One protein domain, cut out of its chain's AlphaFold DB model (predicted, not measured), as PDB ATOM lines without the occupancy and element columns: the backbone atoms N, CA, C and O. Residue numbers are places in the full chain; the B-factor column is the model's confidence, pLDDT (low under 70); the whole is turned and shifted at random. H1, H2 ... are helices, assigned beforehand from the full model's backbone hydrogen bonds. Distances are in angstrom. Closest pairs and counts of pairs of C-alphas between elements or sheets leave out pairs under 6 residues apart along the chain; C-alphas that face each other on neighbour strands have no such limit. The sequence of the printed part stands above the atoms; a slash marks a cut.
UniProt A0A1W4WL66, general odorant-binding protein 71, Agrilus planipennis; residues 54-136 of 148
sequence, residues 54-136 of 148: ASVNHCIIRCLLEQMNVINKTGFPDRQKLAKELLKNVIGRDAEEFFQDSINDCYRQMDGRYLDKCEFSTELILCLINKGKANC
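Overview. This is residues 54 to 136 of the 148 residues of the protein "general odorant-binding protein 71" of Agrilus planipennis (UniProt A0A1W4WL66). Four helices follow one another round a common middle: H2, H3 and H4 make two helical hairpins in succession that share H3, and H1 crosses the first part of H4 nearly at a right angle. A loop of residues 68 to 78 joins H1 to the short H2. The printed part has 83 residues with four named helices, H1 to H4 in chain order, and no named strand; the class is all helix. It is compact, with a radius of gyration of the C-alphas of 12.6 A, and only just elongated, spanning 36 by 24 by 22 A.

Along the chain. H1, residues 54 to 67, begins at C-alpha 54 (111.804, 57.437, 112.032) and is 21.6 A long. H2 is residues 79 to 87, 11.9 A. H3, residues 93 to 110, begins at C-alpha 93 (96.745, 91.510, 105.653) and is 26.2 A long. H4, residues 117 to 135, is 27.4 A long and ends at C-alpha 135 (93.732, 77.366, 102.924).

Arrangement. H1 touches H4, about perpendicular at 80 degrees; the closest C-alphas, of Cys 59 and Cys 118, are 4.5 A apart, and H4 touches H1 with residues 117 to 125 alone. H1 and H2 are only just apart, at 8.4 A between their closest C-alphas. H2 and H3, a helical hairpin, touch and run opposite ways at a shallow tilt of 33 degrees, only just short of steep; their closest C-alphas, of Leu 87 and Glu 96, are 6.5 A apart. H3 and H4, also a helical hairpin, touch and run opposite ways at a steep tilt of 40 degrees; H3 touches with residues 102 to 110 alone, and the closest C-alphas are those of Cys 106 and Cys 127, 5.8 A. H1 and H3 are apart, as are H2 and H4. In H2, H3 and H4 every O i to N i+4 pair is within hydrogen-bond range; in H1, 7 of 10 are.

Size, cuts and confidence. The two C-alphas farthest apart, of Ala 54 and Arg 93, are 37.8 A apart. The printed part has no cut. The link H1 to H2 is long, H2 to H3 tight, H3 to H4 short. The mean pLDDT of the printed part is 91.9; residues 54 to 57 are under 70.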
ATOM      1  N   ALA A  54     112.821  56.431 111.690       52.06
ATOM      2  CA  ALA A  54     111.804  57.437 112.032       52.06
ATOM      3  C   ALA A  54     112.423  58.630 112.788       52.06
ATOM      4  O   ALA A  54     112.274  59.778 112.378       52.06
ATOM      5  N   SER A  55     113.230  58.347 113.817       53.81
ATOM      6  CA  SER A  55     113.903  59.364 114.641       53.81
ATOM      7  C   SER A  55     114.865  60.266 113.841       53.81
ATOM      8  O   SER A  55     114.870  61.487 114.014       53.81
ATOM      9  N   VAL A  56     115.625  59.703 112.888       57.19
ATOM     10  CA  VAL A  56     116.575  60.472 112.056       57.19
ATOM     11  C   VAL A  56     115.849  61.483 111.162       57.19
ATOM     12  O   VAL A  56     116.302  62.622 111.030       57.19
ATOM     13  N   ASN A  57     114.692  61.109 110.606       63.34
ATOM     14  CA  ASN A  57     113.883  62.009 109.785       63.34
ATOM     15  C   ASN A  57     113.305  63.175 110.602       63.34
ATOM     16  O   ASN A  57     113.185  64.286 110.083       63.34
ATOM     17  N   HIS A  58     113.011  62.963 111.890       70.88
ATOM     18  CA  HIS A  58     112.403  63.986 112.745       70.88
ATOM     19  C   HIS A  58     113.386  65.110 113.129       70.88
ATOM     20  O   HIS A  58     112.995  66.263 113.323       70.88
ATOM     21  N   CYS A  59     114.690  64.833 113.210       92.56
ATOM     22  CA  CYS A  59     115.658  65.860 113.613       92.56
ATOM     23  C   CYS A  59     116.103  66.796 112.479       92.56
ATOM     24  O   CYS A  59     116.629  67.878 112.761       92.56
ATOM     25  N   ILE A  60     115.878  66.445 111.207       94.94
ATOM     26  CA  ILE A  60     116.246  67.305 110.066       94.94
ATOM     27  C   ILE A  60     115.499  68.635 110.143       94.94
ATOM     28  O   ILE A  60     116.101  69.698 109.994       94.94
ATOM     29  N   ILE A  61     114.203  68.590 110.454       94.81
ATOM     30  CA  ILE A  61     113.383  69.794 110.604       94.81
ATOM     31  C   ILE A  61     113.929  70.685 111.716       94.81
ATOM     32  O   ILE A  61     114.114  71.883 111.510       94.81
ATOM     33  N   ARG A  62     114.278  70.104 112.869       94.62
ATOM     34  CA  ARG A  62     114.912  70.854 113.958       94.62
ATOM     35  C   ARG A  62     116.206  71.535 113.493       94.62
ATOM     36  O   ARG A  62     116.416  72.703 113.809       94.62
ATOM     37  N   CYS A  63     117.053  70.830 112.742       95.75
ATOM     38  CA  CYS A  63     118.290  71.391 112.194       95.75
ATOM     39  C   CYS A  63     118.013  72.601 111.287       95.75
ATOM     40  O   CYS A  63     118.649  73.642 111.436       95.75
ATOM     41  N   LEU A  64     117.019  72.516 110.401       95.38
ATOM     42  CA  LEU A  64     116.631  73.634 109.532       95.38
ATOM     43  C   LEU A  64     116.126  74.842 110.331       95.38
ATOM     44  O   LEU A  64     116.521  75.976 110.062       95.38
ATOM     45  N   LEU A  65     115.302  74.609 111.354       95.69
ATOM     46  CA  LEU A  65     114.830  75.665 112.253       95.69
ATOM     47  C   LEU A  65     115.990  76.326 113.023       95.69
ATOM     48  O   LEU A  65     115.962  77.527 113.299       95.69
ATOM     49  N   GLU A  66     117.037  75.566 113.339       96.38
ATOM     50  CA  GLU A  66     118.265  76.094 113.936       96.38
ATOM     51  C   GLU A  66     119.027  77.002 112.961       96.38
ATOM     52  O   GLU A  66     119.426  78.099 113.354       96.38
ATOM     53  N   GLN A  67     119.134  76.622 111.682       96.38
ATOM     54  CA  GLN A  67     119.740  77.469 110.641       96.38
ATOM     55  C   GLN A  67     118.978  78.785 110.427       96.38
ATOM     56  O   GLN A  67     119.585  79.814 110.138       96.38
ATOM     57  N   MET A  68     117.659  78.779 110.629       95.44
ATOM     58  CA  MET A  68     116.831  79.990 110.589       95.44
ATOM     59  C   MET A  68     116.904  80.825 111.879       95.44
ATOM     60  O   MET A  68     116.241  81.851 111.991       95.44
ATOM     61  N   ASN A  69     117.699  80.408 112.872       96.38
ATOM     62  CA  ASN A  69     117.839  81.072 114.171       96.38
ATOM     63  C   ASN A  69     116.503  81.240 114.929       96.38
ATOM     64  O   ASN A  69     116.350  82.139 115.763       96.38
ATOM     65  N   VAL A  70     115.533  80.354 114.684       97.00
ATOM     66  CA  VAL A  70     114.222  80.383 115.354       97.00
ATOM     67  C   VAL A  70     114.149  79.448 116.558       97.00
ATOM     68  O   VAL A  70     113.108  79.346 117.190       97.00
ATOM     69  N   ILE A  71     115.248  78.794 116.932       97.50
ATOM     70  CA  ILE A  71     115.326  77.955 118.133       97.50
ATOM     71  C   ILE A  71     115.561  78.821 119.389       97.50
ATOM     72  O   ILE A  71     116.257  79.848 119.368       97.50
ATOM     73  N   ASN A  72     114.936  78.437 120.502       96.25
ATOM     74  CA  ASN A  72     115.115  79.053 121.816       96.25
ATOM     75  C   ASN A  72     116.268  78.396 122.606       96.25
ATOM     76  O   ASN A  72     116.883  77.421 122.183       96.25
ATOM     77  N   LYS A  73     116.546  78.912 123.810       95.44
ATOM     78  CA  LYS A  73     117.624  78.397 124.676       95.44
ATOM     79  C   LYS A  73     117.396  76.959 125.157       95.44
ATOM     80  O   LYS A  73     118.358  76.282 125.501       95.44
ATOM     81  N   THR A  74     116.147  76.492 125.200       94.44
ATOM     82  CA  THR A  74     115.813  75.119 125.603       94.44
ATOM     83  C   THR A  74     115.905  74.139 124.428       94.44
ATOM     84  O   THR A  74     115.911  72.924 124.632       94.44
ATOM     85  N   GLY A  75     116.101  74.643 123.207       94.00
ATOM     86  CA  GLY A  75     116.283  73.857 121.992       94.00
ATOM     87  C   GLY A  75     114.985  73.535 121.247       94.00
ATOM     88  O   GLY A  75     115.026  72.675 120.370       94.00
ATOM     89  N   PHE A  76     113.884  74.210 121.589       96.75
ATOM     90  CA  PHE A  76     112.593  74.146 120.900       96.75
ATOM     91  C   PHE A  76     112.407  75.355 119.966       96.75
ATOM     92  O   PHE A  76     113.003  76.408 120.205       96.75
ATOM     93  N   PRO A  77     111.564  75.255 118.927       96.69
ATOM     94  CA  PRO A  77     111.177  76.397 118.101       96.69
ATOM     95  C   PRO A  77     110.497  77.493 118.934       96.69
ATOM     96  O   PRO A  77     109.477  77.265 119.586       96.69
ATOM     97  N   ASP A  78     111.053  78.699 118.912       97.44
ATOM     98  CA  ASP A  78     110.502  79.886 119.557       97.44
ATOM     99  C   ASP A  78     109.343  80.458 118.736       97.44
ATOM    100  O   ASP A  78     109.523  80.820 117.573       97.44
ATOM    101  N   ARG A  79     108.166  80.594 119.357       96.50
ATOM    102  CA  ARG A  79     106.953  81.062 118.670       96.50
ATOM    103  C   ARG A  79     107.127  82.440 118.040       96.50
ATOM    104  O   ARG A  79     106.704  82.654 116.908       96.50
ATOM    105  N   GLN A  80     107.731  83.382 118.763       96.06
ATOM    106  CA  GLN A  80     107.853  84.763 118.296       96.06
ATOM    107  C   GLN A  80     108.884  84.876 117.178       96.06
ATOM    108  O   GLN A  80     108.641  85.571 116.191       96.06
ATOM    109  N   LYS A  81     110.021  84.183 117.303       97.00
ATOM    110  CA  LYS A  81     111.026  84.153 116.238       97.00
ATOM    111  C   LYS A  81     110.500  83.447 114.993       97.00
ATOM    112  O   LYS A  81     110.714  83.958 113.902       97.00
ATOM    113  N   LEU A  82     109.796  82.324 115.153       95.50
ATOM    114  CA  LEU A  82     109.207  81.591 114.033       95.50
ATOM    115  C   LEU A  82     108.167  82.442 113.302       95.50
ATOM    116  O   LEU A  82     108.240  82.554 112.083       95.50
ATOM    117  N   ALA A  83     107.259  83.097 114.031       94.75
ATOM    118  CA  ALA A  83     106.306  84.031 113.437       94.75
ATOM    119  C   ALA A  83     107.019  85.156 112.688       94.75
ATOM    120  O   ALA A  83     106.753  85.384 111.515       94.75
ATOM    121  N   LYS A  84     107.991  85.812 113.324       95.12
ATOM    122  CA  LYS A  84     108.747  86.882 112.675       95.12
ATOM    123  C   LYS A  84     109.438  86.419 111.388       95.12
ATOM    124  O   LYS A  84     109.439  87.166 110.416       95.12
ATOM    125  N   GLU A  85     110.038  85.231 111.389       94.44
ATOM    126  CA  GLU A  85     110.761  84.719 110.225       94.44
ATOM    127  C   GLU A  85     109.805  84.311 109.097       94.44
ATOM    128  O   GLU A  85     110.009  84.718 107.956       94.44
ATOM    129  N   LEU A  86     108.720  83.592 109.409       89.81
ATOM    130  CA  LEU A  86     107.731  83.163 108.415       89.81
ATOM    131  C   LEU A  86     106.964  84.339 107.799       89.81
ATOM    132  O   LEU A  86     106.658  84.313 106.611       89.81
ATOM    133  N   LEU A  87     106.686  85.386 108.580       92.19
ATOM    134  CA  LEU A  87     105.932  86.549 108.111       92.19
ATOM    135  C   LEU A  87     106.780  87.624 107.423       92.19
ATOM    136  O   LEU A  87     106.225  88.544 106.827       92.19
ATOM    137  N   LYS A  88     108.112  87.521 107.458       90.81
ATOM    138  CA  LYS A  88     109.032  88.572 106.992       90.81
ATOM    139  C   LYS A  88     108.763  89.070 105.567       90.81
ATOM    140  O   LYS A  88     108.995  90.243 105.289       90.81
ATOM    141  N   ASN A  89     108.298  88.186 104.684       85.69
ATOM    142  CA  ASN A  89     108.046  88.482 103.271       85.69
ATOM    143  C   ASN A  89     106.587  88.224 102.857       85.69
ATOM    144  O   ASN A  89     106.299  88.127 101.665       85.69
ATOM    145  N   VAL A  90     105.674  88.071 103.820       88.62
ATOM    146  CA  VAL A  90     104.251  87.883 103.525       88.62
ATOM    147  C   VAL A  90     103.653  89.225 103.112       88.62
ATOM    148  O   VAL A  90     103.857  90.241 103.773       88.62
ATOM    149  N   ILE A  91     102.925  89.231 101.996       85.94
ATOM    150  CA  ILE A  91     102.258  90.420 101.464       85.94
ATOM    151  C   ILE A  91     100.752  90.207 101.571       85.94
ATOM    152  O   ILE A  91     100.225  89.217 101.072       85.94
ATOM    153  N   GLY A  92     100.062  91.176 102.170       90.38
ATOM    154  CA  GLY A  92      98.610  91.159 102.328       90.38
ATOM    155  C   GLY A  92      98.190  90.829 103.758       90.38
ATOM    156  O   GLY A  92      98.705  89.899 104.372       90.38
ATOM    157  N   ARG A  93      97.234  91.611 104.271       90.62
ATOM    158  CA  ARG A  93      96.745  91.510 105.653       90.62
ATOM    159  C   ARG A  93      96.148  90.136 105.945       90.62
ATOM    160  O   ARG A  93      96.477  89.546 106.961       90.62
ATOM    161  N   ASP A  94      95.338  89.628 105.025       89.75
ATOM    162  CA  ASP A  94      94.630  88.359 105.202       89.75
ATOM    163  C   ASP A  94      95.611  87.177 105.274       89.75
ATOM    164  O   ASP A  94      95.429  86.252 106.061       89.75
ATOM    165  N   ALA A  95      96.696  87.225 104.492       90.25
ATOM    166  CA  ALA A  95      97.751  86.219 104.549       90.25
ATOM    167  C   ALA A  95      98.538  86.314 105.865       90.25
ATOM    168  O   ALA A  95      98.787  85.295 106.503       90.25
ATOM    169  N   GLU A  96      98.907  87.525 106.290       92.69
ATOM    170  CA  GLU A  96      99.572  87.757 107.576       92.69
ATOM    171  C   GLU A  96      98.732  87.242 108.758       92.69
ATOM    172  O   GLU A  96      99.256  86.497 109.588       92.69
ATOM    173  N   GLU A  97      97.440  87.567 108.801       93.62
ATOM    174  CA  GLU A  97      96.504  87.084 109.823       93.62
ATOM    175  C   GLU A  97      96.424  85.553 109.815       93.62
ATOM    176  O   GLU A  97      96.664  84.914 110.839       93.62
ATOM    177  N   PHE A  98      96.240  84.949 108.637       94.12
ATOM    178  CA  PHE A  98      96.227  83.496 108.485       94.12
ATOM    179  C   PHE A  98      97.508  82.822 109.009       94.12
ATOM    180  O   PHE A  98      97.431  81.798 109.699       94.12
ATOM    181  N   PHE A  99      98.693  83.364 108.702       93.50
ATOM    182  CA  PHE A  99      99.955  82.805 109.195       93.50
ATOM    183  C   PHE A  99     100.085  82.957 110.712       93.50
ATOM    184  O   PHE A  99     100.503  82.005 111.375       93.50
ATOM    185  N   GLN A 100      99.720  84.112 111.278       95.81
ATOM    186  CA  GLN A 100      99.746  84.310 112.731       95.81
ATOM    187  C   GLN A 100      98.815  83.325 113.444       95.81
ATOM    188  O   GLN A 100      99.243  82.666 114.397       95.81
ATOM    189  N   ASP A 101      97.585  83.175 112.959       96.25
ATOM    190  CA  ASP A 101      96.594  82.265 113.531       96.25
ATOM    191  C   ASP A 101      97.030  80.809 113.411       96.25
ATOM    192  O   ASP A 101      97.008  80.070 114.395       96.25
ATOM    193  N   SER A 102      97.535  80.411 112.243       97.00
ATOM    194  CA  SER A 102      98.053  79.057 112.022       97.00
ATOM    195  C   SER A 102      99.202  78.723 112.970       97.00
ATOM    196  O   SER A 102      99.236  77.630 113.535       97.00
ATOM    197  N   ILE A 103     100.125  79.663 113.194       97.12
ATOM    198  CA  ILE A 103     101.218  79.485 114.155       97.12
ATOM    199  C   ILE A 103     100.658  79.329 115.565       97.12
ATOM    200  O   ILE A 103     100.992  78.363 116.248       97.12
ATOM    201  N   ASN A 104      99.788  80.236 116.007       97.25
ATOM    202  CA  ASN A 104      99.223  80.177 117.354       97.25
ATOM    203  C   ASN A 104      98.451  78.872 117.606       97.25
ATOM    204  O   ASN A 104      98.645  78.243 118.648       97.25
ATOM    205  N   ASP A 105      97.635  78.441 116.647       97.81
ATOM    206  CA  ASP A 105      96.881  77.189 116.712       97.81
ATOM    207  C   ASP A 105      97.797  75.970 116.801       97.81
ATOM    208  O   ASP A 105      97.573  75.086 117.627       97.81
ATOM    209  N   CYS A 106      98.844  75.916 115.977       97.94
ATOM    210  CA  CYS A 106      99.759  74.784 115.984       97.94
ATOM    211  C   CYS A 106     100.552  74.694 117.290       97.94
ATOM    212  O   CYS A 106     100.738  73.592 117.794       97.94
ATOM    213  N   TYR A 107     100.953  75.818 117.894       97.00
ATOM    214  CA  TYR A 107     101.560  75.791 119.231       97.00
ATOM    215  C   TYR A 107     100.576  75.300 120.299       97.00
ATOM    216  O   TYR A 107     100.954  74.463 121.113       97.00
ATOM    217  N   ARG A 108      99.308  75.737 120.252       96.94
ATOM    218  CA  ARG A 108      98.268  75.246 121.174       96.94
ATOM    219  C   ARG A 108      98.054  73.737 121.076       96.94
ATOM    220  O   ARG A 108      97.797  73.102 122.089       96.94
ATOM    221  N   GLN A 109      98.169  73.149 119.884       94.94
ATOM    222  CA  GLN A 109      98.067  71.691 119.709       94.94
ATOM    223  C   GLN A 109      99.241  70.922 120.327       94.94
ATOM    224  O   GLN A 109      99.117  69.726 120.594       94.94
ATOM    225  N   MET A 110     100.378  71.586 120.549       94.06
ATOM    226  CA  MET A 110     101.534  70.979 121.207       94.06
ATOM    227  C   MET A 110     101.505  71.142 122.729       94.06
ATOM    228  O   MET A 110     102.214  70.415 123.427       94.06
ATOM    229  N   ASP A 111     100.696  72.063 123.258       91.00
ATOM    230  CA  ASP A 111     100.599  72.303 124.694       91.00
ATOM    231  C   ASP A 111     100.138  71.033 125.432       91.00
ATOM    232  O   ASP A 111      99.145  70.396 125.086       91.00
ATOM    233  N   GLY A 112     100.883  70.647 126.470       87.31
ATOM    234  CA  GLY A 112     100.589  69.462 127.283       87.31
ATOM    235  C   GLY A 112     101.053  68.124 126.692       87.31
ATOM    236  O   GLY A 112     100.966  67.112 127.386       87.31
ATOM    237  N   ARG A 113     101.597  68.094 125.466       90.31
ATOM    238  CA  ARG A 113     102.239  66.894 124.901       90.31
ATOM    239  C   ARG A 113     103.688  66.793 125.386       90.31
ATOM    240  O   ARG A 113     104.431  67.773 125.350       90.31
ATOM    241  N   TYR A 114     104.111  65.605 125.814       90.31
ATOM    242  CA  TYR A 114     105.511  65.343 126.162       90.31
ATOM    243  C   TYR A 114     106.273  64.890 124.912       90.31
ATOM    244  O   TYR A 114     106.400  63.698 124.662       90.31
ATOM    245  N   LEU A 115     106.718  65.860 124.109       92.00
ATOM    246  CA  LEU A 115     107.471  65.629 122.872       92.00
ATOM    247  C   LEU A 115     108.933  66.017 123.075       92.00
ATOM    248  O   LEU A 115     109.238  67.031 123.717       92.00
ATOM    249  N   ASP A 116     109.845  65.254 122.480       93.88
ATOM    250  CA  ASP A 116     111.231  65.699 122.384       93.88
ATOM    251  C   ASP A 116     111.378  66.863 121.380       93.88
ATOM    252  O   ASP A 116     110.445  67.275 120.692       93.88
ATOM    253  N   LYS A 117     112.577  67.445 121.297       95.06
ATOM    254  CA  LYS A 117     112.837  68.637 120.471       95.06
ATOM    255  C   LYS A 117     112.683  68.375 118.971       95.06
ATOM    256  O   LYS A 117     112.312  69.290 118.232       95.06
ATOM    257  N   CYS A 118     113.043  67.184 118.505       95.44
ATOM    258  CA  CYS A 118     112.956  66.798 117.103       95.44
ATOM    259  C   CYS A 118     111.511  66.471 116.726       95.44
ATOM    260  O   CYS A 118     111.016  66.963 115.709       95.44
ATOM    261  N   GLU A 119     110.820  65.724 117.583       94.94
ATOM    262  CA  GLU A 119     109.408  65.404 117.418       94.94
ATOM    263  C   GLU A 119     108.551  66.674 117.438       94.94
ATOM    264  O   GLU A 119     107.841  66.940 116.474       94.94
ATOM    265  N   PHE A 120     108.715  67.538 118.447       95.94
ATOM    266  CA  PHE A 120     108.013  68.823 118.523       95.94
ATOM    267  C   PHE A 120     108.224  69.664 117.260       95.94
ATOM    268  O   PHE A 120     107.283  70.245 116.726       95.94
ATOM    269  N   SER A 121     109.467  69.739 116.767       95.75
ATOM    270  CA  SER A 121     109.785  70.505 115.556       95.75
ATOM    271  C   SER A 121     109.086  69.935 114.323       95.75
ATOM    272  O   SER A 121     108.575  70.694 113.503       95.75
ATOM    273  N   THR A 122     109.049  68.609 114.196       95.06
ATOM    274  CA  THR A 122     108.402  67.925 113.071       95.06
ATOM    275  C   THR A 122     106.894  68.119 113.113       95.06
ATOM    276  O   THR A 122     106.312  68.599 112.143       95.06
ATOM    277  N   GLU A 123     106.274  67.841 114.257       95.62
ATOM    278  CA  GLU A 123     104.834  67.975 114.473       95.62
ATOM    279  C   GLU A 123     104.354  69.417 114.253       95.62
ATOM    280  O   GLU A 123     103.333  69.649 113.601       95.62
ATOM    281  N   LEU A 124     105.120  70.407 114.728       96.38
ATOM    282  CA  LEU A 124     104.822  71.824 114.518       96.38
ATOM    283  C   LEU A 124     104.805  72.183 113.028       96.38
ATOM    284  O   LEU A 124     103.859  72.813 112.553       96.38
ATOM    285  N   ILE A 125     105.834  71.780 112.280       95.31
ATOM    286  CA  ILE A 125     105.913  72.067 110.845       95.31
ATOM    287  C   ILE A 125     104.834  71.310 110.066       95.31
ATOM    288  O   ILE A 125     104.213  71.895 109.181       95.31
ATOM    289  N   LEU A 126     104.547  70.052 110.411       94.44
ATOM    290  CA  LEU A 126     103.459  69.291 109.795       94.44
ATOM    291  C   LEU A 126     102.102  69.970 110.007       94.44
ATOM    292  O   LEU A 126     101.329  70.096 109.055       94.44
ATOM    293  N   CYS A 127     101.831  70.468 111.214       97.00
ATOM    294  CA  CYS A 127     100.620  71.236 111.489       97.00
ATOM    295  C   CYS A 127     100.518  72.483 110.594       97.00
ATOM    296  O   CYS A 127      99.484  72.700 109.957       97.00
ATOM    297  N   LEU A 128     101.600  73.260 110.473       95.50
ATOM    298  CA  LEU A 128     101.636  74.453 109.621       95.50
ATOM    299  C   LEU A 128     101.417  74.119 108.140       95.50
ATOM    300  O   LEU A 128     100.658  74.804 107.458       95.50
ATOM    301  N   ILE A 129     102.030  73.039 107.649       92.69
ATOM    302  CA  ILE A 129     101.823  72.552 106.281       92.69
ATOM    303  C   ILE A 129     100.355  72.176 106.060       92.69
ATOM    304  O   ILE A 129      99.783  72.518 105.027       92.69
ATOM    305  N   ASN A 130      99.730  71.490 107.017       93.69
ATOM    306  CA  ASN A 130      98.330  71.083 106.908       93.69
ATOM    307  C   ASN A 130      97.379  72.288 106.914       93.69
ATOM    308  O   ASN A 130      96.444  72.319 106.116       93.69
ATOM    309  N   LYS A 131      97.649  73.307 107.741       94.62
ATOM    310  CA  LYS A 131      96.926  74.588 107.703       94.62
ATOM    311  C   LYS A 131      97.064  75.260 106.336       94.62
ATOM    312  O   LYS A 131      96.056  75.640 105.747       94.62
ATOM    313  N   GLY A 132      98.285  75.344 105.802       90.69
ATOM    314  CA  GLY A 132      98.554  75.904 104.473       90.69
ATOM    315  C   GLY A 132      97.798  75.178 103.359       90.69
ATOM    316  O   GLY A 132      97.089  75.811 102.584       90.69
ATOM    317  N   LYS A 133      97.862  73.842 103.332       90.12
ATOM    318  CA  LYS A 133      97.125  73.002 102.372       90.12
ATOM    319  C   LYS A 133      95.612  73.209 102.420       90.12
ATOM    320  O   LYS A 133      94.967  73.163 101.383       90.12
ATOM    321  N   ALA A 134      95.049  73.400 103.611       90.12
ATOM    322  CA  ALA A 134      93.614  73.610 103.775       90.12
ATOM    323  C   ALA A 134      93.153  74.995 103.290       90.12
ATOM    324  O   ALA A 134      91.991  75.152 102.926       90.12
ATOM    325  N   ASN A 135      94.048  75.988 103.296       88.12
ATOM    326  CA  ASN A 135      93.732  77.366 102.924       88.12
ATOM    327  C   ASN A 135      94.109  77.711 101.471       88.12
ATOM    328  O   ASN A 135      93.508  78.601 100.873       88.12
ATOM    329  N   CYS A 136      95.096  77.023 100.892       85.00
ATOM    330  CA  CYS A 136      95.614  77.304  99.554       85.00
ATOM    331  C   CYS A 136      95.142  76.253  98.538       85.00
ATOM    332  O   CYS A 136      95.607  75.114  98.541       85.00
TER     333      CYS A 136